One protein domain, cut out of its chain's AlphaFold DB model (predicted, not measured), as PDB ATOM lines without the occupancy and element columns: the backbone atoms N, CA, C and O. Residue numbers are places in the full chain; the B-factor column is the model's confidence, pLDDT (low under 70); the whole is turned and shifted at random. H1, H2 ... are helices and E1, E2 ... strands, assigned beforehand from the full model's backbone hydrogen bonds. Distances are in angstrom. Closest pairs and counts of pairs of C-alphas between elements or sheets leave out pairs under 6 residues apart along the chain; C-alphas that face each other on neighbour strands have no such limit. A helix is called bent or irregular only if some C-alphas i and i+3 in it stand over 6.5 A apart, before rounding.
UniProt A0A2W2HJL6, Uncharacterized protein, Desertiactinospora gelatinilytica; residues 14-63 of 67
ATOM      1  N   ILE A  14     125.168 150.752  84.258       91.25
ATOM      2  CA  ILE A  14     124.575 151.594  85.296       91.25
ATOM      3  C   ILE A  14     124.137 150.653  86.411       91.25
ATOM      4  O   ILE A  14     123.493 149.645  86.126       91.25
ATOM      5  N   GLU A  15     124.515 150.967  87.650       93.88
ATOM      6  CA  GLU A  15     124.272 150.116  88.815       93.88
ATOM      7  C   GLU A  15     123.509 150.872  89.907       93.88
ATOM      8  O   GLU A  15     123.831 152.012  90.247       93.88
ATOM      9  N   TYR A  16     122.522 150.194  90.484       93.94
ATOM     10  CA  TYR A  16     121.799 150.582  91.684       93.94
ATOM     11  C   TYR A  16     122.141 149.590  92.788       93.94
ATOM     12  O   TYR A  16     121.702 148.443  92.739       93.94
ATOM     13  N   ALA A  17     122.913 150.030  93.779       94.88
ATOM     14  CA  ALA A  17     123.331 149.206  94.906       94.88
ATOM     15  C   ALA A  17     122.549 149.570  96.175       94.88
ATOM     16  O   ALA A  17     122.419 150.745  96.529       94.88
ATOM     17  N   LEU A  18     122.024 148.556  96.862       96.12
ATOM     18  CA  LEU A  18     121.361 148.682  98.155       96.12
ATOM     19  C   LEU A  18     122.155 147.915  99.217       96.12
ATOM     20  O   LEU A  18     122.350 146.710  99.047       96.12
ATOM     21  N   PRO A  19     122.550 148.543 100.338       95.81
ATOM     22  CA  PRO A  19     123.237 147.840 101.413       95.81
ATOM     23  C   PRO A  19     122.315 146.815 102.077       95.81
ATOM     24  O   PRO A  19     121.124 147.064 102.286       95.81
ATOM     25  N   LEU A  20     122.873 145.663 102.439       91.62
ATOM     26  CA  LEU A  20     122.179 144.611 103.170       91.62
ATOM     27  C   LEU A  20     122.371 144.761 104.695       91.62
ATOM     28  O   LEU A  20     123.460 145.107 105.154       91.62
ATOM     29  N   PRO A  21     121.337 144.455 105.503       93.12
ATOM     30  CA  PRO A  21     119.995 144.062 105.077       93.12
ATOM     31  C   PRO A  21     119.201 145.253 104.515       93.12
ATOM     32  O   PRO A  21     119.144 146.317 105.125       93.12
ATOM     33  N   THR A  22     118.536 145.040 103.377       93.31
ATOM     34  CA  THR A  22     117.628 146.021 102.765       93.31
ATOM     35  C   THR A  22     116.168 145.610 102.962       93.31
ATOM     36  O   THR A  22     115.873 144.461 103.298       93.31
ATOM     37  N   ASN A  23     115.239 146.544 102.769       92.94
ATOM     38  CA  ASN A  23     113.804 146.289 102.864       92.94
ATOM     39  C   ASN A  23     113.120 146.400 101.491       92.94
ATOM     40  O   ASN A  23     113.628 147.035 100.565       92.94
ATOM     41  N   TRP A  24     111.926 145.814 101.374       93.75
ATOM     42  CA  TRP A  24     111.160 145.814 100.125       93.75
ATOM     43  C   TRP A  24     110.750 147.210  99.635       93.75
ATOM     44  O   TRP A  24     110.513 147.378  98.442       93.75
ATOM     45  N   ALA A  25     110.690 148.218 100.512       96.12
ATOM     46  CA  ALA A  25     110.387 149.584 100.096       96.12
ATOM     47  C   ALA A  25     111.570 150.222  99.347       96.12
ATOM     48  O   ALA A  25     111.349 150.877  98.333       96.12
ATOM     49  N   GLU A  26     112.812 149.997  99.789       95.31
ATOM     50  CA  GLU A  26     114.007 150.443  99.055       95.31
ATOM     51  C   GLU A  26     114.143 149.718  97.715       95.31
ATOM     52  O   GLU A  26     114.379 150.356  96.690       95.31
ATOM     53  N   VAL A  27     113.883 148.408  97.697       93.38
ATOM     54  CA  VAL A  27     113.816 147.633  96.448       93.38
ATOM     55  C   VAL A  27     112.775 148.238  95.501       93.38
ATOM     56  O   VAL A  27     113.074 148.495  94.339       93.38
ATOM     57  N   GLY A  28     111.578 148.560  96.001       92.81
ATOM     58  CA  GLY A  28     110.519 149.200  95.216       92.81
ATOM     59  C   GLY A  28     110.915 150.550  94.603       92.81
ATOM     60  O   GLY A  28     110.494 150.857  93.489       92.81
ATOM     61  N   LYS A  29     111.758 151.343  95.280       94.56
ATOM     62  CA  LYS A  29     112.279 152.606  94.723       94.56
ATOM     63  C   LYS A  29     113.223 152.361  93.553       94.56
ATOM     64  O   LYS A  29     113.096 153.041  92.540       94.56
ATOM     65  N   VAL A  30     114.121 151.379  93.667       92.94
ATOM     66  CA  VAL A  30     114.994 150.985  92.549       92.94
ATOM     67  C   VAL A  30     114.149 150.507  91.369       92.94
ATOM     68  O   VAL A  30     114.389 150.925  90.237       92.94
ATOM     69  N   TYR A  31     113.087 149.736  91.638       89.25
ATOM     70  CA  TYR A  31     112.134 149.333  90.608       89.25
ATOM     71  C   TYR A  31     111.481 150.518  89.887       89.25
ATOM     72  O   TYR A  31     111.370 150.518  88.661       89.25
ATOM     73  N   ALA A  32     111.061 151.540  90.632       89.62
ATOM     74  CA  ALA A  32     110.469 152.741  90.054       89.62
ATOM     75  C   ALA A  32     111.465 153.520  89.176       89.62
ATOM     76  O   ALA A  32     111.100 153.911  88.067       89.62
ATOM     77  N   SER A  33     112.713 153.696  89.629       90.50
ATOM     78  CA  SER A  33     113.758 154.382  88.852       90.50
ATOM     79  C   SER A  33     114.064 153.659  87.543       90.50
ATOM     80  O   SER A  33     114.067 154.270  86.477       90.50
ATOM     81  N   LEU A  34     114.242 152.340  87.598       88.12
ATOM     82  CA  LEU A  34     114.507 151.523  86.415       88.12
ATOM     83  C   LEU A  34     113.331 151.535  85.427       88.12
ATOM     84  O   LEU A  34     113.556 151.661  84.228       88.12
ATOM     85  N   ASN A  35     112.082 151.494  85.904       85.38
ATOM     86  CA  ASN A  35     110.906 151.654  85.037       85.38
ATOM     87  C   ASN A  35     110.868 153.029  84.358       85.38
ATOM     88  O   ASN A  35     110.450 153.138  83.208       85.38
ATOM     89  N   GLN A  36     111.299 154.084  85.052       86.06
ATOM     90  CA  GLN A  36     111.376 155.425  84.475       86.06
ATOM     91  C   GLN A  36     112.487 155.535  83.420       86.06
ATOM     92  O   GLN A  36     112.293 156.194  82.400       86.06
ATOM     93  N   GLU A  37     113.636 154.905  83.658       85.56
ATOM     94  CA  GLU A  37     114.803 154.972  82.770       85.56
ATOM     95  C   GLU A  37     114.670 154.087  81.534       85.56
ATOM     96  O   GLU A  37     115.035 154.499  80.435       85.56
ATOM     97  N   LEU A  38     114.140 152.879  81.711       82.06
ATOM     98  CA  LEU A  38     114.046 151.876  80.654       82.06
ATOM     99  C   LEU A  38     112.674 151.884  79.950       82.06
ATOM    100  O   LEU A  38     112.555 151.415  78.814       82.06
ATOM    101  N   GLY A  39     111.647 152.465  80.580       75.62
ATOM    102  CA  GLY A  39     110.283 152.555  80.050       75.62
ATOM    103  C   GLY A  39     109.601 151.193  79.846       75.62
ATOM    104  O   GLY A  39     110.028 150.176  80.381       75.62
ATOM    105  N   GLU A  40     108.549 151.157  79.013       61.53
ATOM    106  CA  GLU A  40     107.833 149.921  78.615       61.53
ATOM    107  C   GLU A  40     108.643 149.000  77.678       61.53
ATOM    108  O   GLU A  40     108.192 147.907  77.343       61.53
ATOM    109  N   ARG A  41     109.816 149.435  77.196       54.78
ATOM    110  CA  ARG A  41     110.606 148.708  76.187       54.78
ATOM    111  C   ARG A  41     111.568 147.672  76.762       54.78
ATOM    112  O   ARG A  41     112.092 146.874  75.989       54.78
ATOM    113  N   ALA A  42     111.817 147.683  78.066       56.78
ATOM    114  CA  ALA A  42     112.650 146.680  78.705       56.78
ATOM    115  C   ALA A  42     111.776 145.545  79.238       56.78
ATOM    116  O   ALA A  42     111.131 145.679  80.278       56.78
ATOM    117  N   GLU A  43     111.789 144.403  78.549       62.22
ATOM    118  CA  GLU A  43     111.541 143.142  79.240       62.22
ATOM    119  C   GLU A  43     112.646 143.018  80.295       62.22
ATOM    120  O   GLU A  43     113.820 142.844  79.979       62.22
ATOM    121  N   TRP A  44     112.277 143.257  81.554       65.00
ATOM    122  CA  TRP A  44     113.198 143.366  82.685       65.00
ATOM    123  C   TRP A  44     114.161 142.185  82.787       65.00
ATOM    124  O   TRP A  44     115.336 142.392  83.087       65.00
ATOM    125  N   ASP A  45     113.664 140.986  82.476       62.31
ATOM    126  CA  ASP A  45     114.424 139.736  82.490       62.31
ATOM    127  C   ASP A  45     115.609 139.743  81.508       62.31
ATOM    128  O   ASP A  45     116.626 139.107  81.779       62.31
ATOM    129  N   ASP A  46     115.519 140.509  80.418       67.12
ATOM    130  CA  ASP A  46     116.588 140.644  79.422       67.12
ATOM    131  C   ASP A  46     117.434 141.915  79.621       67.12
ATOM    132  O   ASP A  46     118.539 142.024  79.082       67.12
ATOM    133  N   ALA A  47     116.925 142.894  80.377       76.56
ATOM    134  CA  ALA A  47     117.511 144.230  80.474       76.56
ATOM    135  C   ALA A  47     118.289 144.489  81.771       76.56
ATOM    136  O   ALA A  47     119.272 145.232  81.736       76.56
ATOM    137  N   VAL A  48     117.865 143.915  82.902       87.31
ATOM    138  CA  VAL A  48     118.436 144.204  84.225       87.31
ATOM    139  C   VAL A  48     118.915 142.919  84.890       87.31
ATOM    140  O   VAL A  48     118.139 142.020  85.197       87.31
ATOM    141  N   GLU A  49     120.205 142.860  85.194       90.50
ATOM    142  CA  GLU A  49     120.792 141.803  86.006       90.50
ATOM    143  C   GLU A  49     120.709 142.183  87.489       90.50
ATOM    144  O   GLU A  49     121.101 143.286  87.879       90.50
ATOM    145  N   VAL A  50     120.235 141.260  88.329       91.00
ATOM    146  CA  VAL A  50     120.206 141.432  89.788       91.00
ATOM    147  C   VAL A  50     121.206 140.476  90.423       91.00
ATOM    148  O   VAL A  50     121.092 139.258  90.292       91.00
ATOM    149  N   THR A  51     122.189 141.028  91.127       92.69
ATOM    150  CA  THR A  51     123.250 140.271  91.799       92.69
ATOM    151  C   THR A  51     123.344 140.662  93.268       92.69
ATOM    152  O   THR A  51     122.839 141.700  93.690       92.69
ATOM    153  N   SER A  52     123.979 139.816  94.074       91.88
ATOM    154  CA  SER A  52     124.331 140.154  95.450       91.88
ATOM    155  C   SER A  52     125.691 139.566  95.789       91.88
ATOM    156  O   SER A  52     125.983 138.426  95.424       91.88
ATOM    157  N   ASP A  53     126.512 140.338  96.492       86.31
ATOM    158  CA  ASP A  53     127.828 139.924  96.989       86.31
ATOM    159  C   ASP A  53     127.825 139.632  98.504       86.31
ATOM    160  O   ASP A  53     128.871 139.413  99.113       86.31
ATOM    161  N   GLY A  54     126.636 139.606  99.118       85.31
ATOM    162  CA  GLY A  54     126.438 139.413 100.555       85.31
ATOM    163  C   GLY A  54     126.515 140.695 101.390       85.31
ATOM    164  O   GLY A  54     126.019 140.689 102.517       85.31
ATOM    165  N   ALA A  55     127.059 141.790 100.851       91.81
ATOM    166  CA  ALA A  55     127.028 143.116 101.468       91.81
ATOM    167  C   ALA A  55     125.971 144.014 100.817       91.81
ATOM    168  O   ALA A  55     125.352 144.825 101.504       91.81
ATOM    169  N   GLU A  56     125.729 143.839  99.520       95.81
ATOM    170  CA  GLU A  56     124.809 144.657  98.741       95.81
ATOM    171  C   GLU A  56     123.899 143.805  97.847       95.81
ATOM    172  O   GLU A  56     124.198 142.661  97.487       95.81
ATOM    173  N   LEU A  57     122.748 144.377  97.506       94.50
ATOM    174  CA  LEU A  57     121.890 143.945  96.411       94.50
ATOM    175  C   LEU A  57     122.072 144.943  95.267       94.50
ATOM    176  O   LEU A  57     121.768 146.124  95.436       94.50
ATOM    177  N   VAL A  58     122.560 144.475  94.123       95.19
ATOM    178  CA  VAL A  58     122.930 145.315  92.982       95.19
ATOM    179  C   VAL A  58     122.046 144.991  91.788       95.19
ATOM    180  O   VAL A  58     122.021 143.855  91.317       95.19
ATOM    181  N   PHE A  59     121.358 146.004  91.273       93.25
ATOM    182  CA  PHE A  59     120.626 145.963  90.009       93.25
ATOM    183  C   PHE A  59     121.470 146.679  88.966       93.25
ATOM    184  O   PHE A  59     121.824 147.839  89.172       93.25
ATOM    185  N   ARG A  60     121.789 146.029  87.851       92.25
ATOM    186  CA  ARG A  60     122.599 146.648  86.801       92.25
ATOM    187  C   ARG A  60     122.061 146.389  85.411       92.25
ATOM    188  O   ARG A  60     121.555 145.312  85.128       92.25
ATOM    189  N   TYR A  61     122.231 147.360  84.526       89.50
ATOM    190  CA  TYR A  61     121.913 147.215  83.110       89.50
ATOM    191  C   TYR A  61     123.000 147.844  82.244       89.50
ATOM    192  O   TYR A  61     123.757 148.714  82.690       89.50
ATOM    193  N   LEU A  62     123.111 147.378  81.000       87.69
ATOM    194  CA  LEU A  62     124.076 147.919  80.047       87.69
ATOM    195  C   LEU A  62     123.696 149.351  79.681       87.69
ATOM    196  O   LEU A  62     122.594 149.617  79.205       87.69
ATOM    197  N   LYS A  63     124.646 150.271  79.832       81.81
ATOM    198  CA  LYS A  63     124.489 151.633  79.340       81.81
ATOM    199  C   LYS A  63     124.556 151.609  77.816       81.81
ATOM    200  O   LYS A  63     125.643 151.595  77.241       81.81
TER     201      LYS A  63
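This is residues 14 to 63 of the 67 residues of an uncharacterized protein of Desertiactinospora gelatinilytica (UniProt A0A2W2HJL6). A small antiparallel sheet of three strands has one long helix, H1, lying over one of its faces and running along the strands, while the other face is bare. The short helix H2 sits at one end, on the way from H1 back to the sheet. The printed part has 50 residues with two named helices and three named strands, in the order E1, H1, H2, E2, E3; across the sheet the order is E1, E3, E2. The class is mixed, helices and strands. The whole is compact, with a radius of gyration of the C-alphas of 10.8 A, yet elongated, spanning 31 by 20 by 15 A.

E1, residues 14 to 19, begins at C-alpha 14 (124.575, 151.594, 85.296) and is 16.6 A long. H1, residues 24 to 41, begins at C-alpha 24 (111.160, 145.814, 100.125) and measures 24.1 A. It has a kink of 59 degrees near residue 35 and is irregular, with C-alphas 37 and 40 9.6 A apart. H2 is residues 44 to 47, 4.9 A, and E2 is residues 49 to 52, 10.2 A. E3, residues 56 to 62, is 19.0 A long and ends at C-alpha 62 (124.076, 147.919, 80.047).

E1 and E3 are antiparallel at 172 degrees, with N 16 and O 59 2.8 A apart, within hydrogen-bond range. E2 and E3 form a hairpin, antiparallel at 157 degrees, with N 51 and O 58 at 2.8 A, also within range. E1, H1 with H2, and E2 make a split strand-helix-strand unit, two strands running the same way with E3 between them; its crossover is right-handed. H1 is over E1 at a height over the sheet of 10.1 A, at 4 degrees on the local plane; their closest C-alphas, Tyr 16 and Val 30, are 6.9 A apart. H2 only grazes the sheet; its closest C-alpha pair with E3 is Ala 47 and Tyr 61, 5.9 A. H1 and H2 are near each other. In H1, 12 of 14 O i to N i+4 pairs are within hydrogen-bond range; H2 is too short for such a pair.

The two C-alphas farthest apart, Pro 21 and Arg 41, are 30.7 A from each other. The printed part has no cut, and the four links between elements are tight. Mean pLDDT of the printed part is 86.4; residues 40 to 46 are under 70.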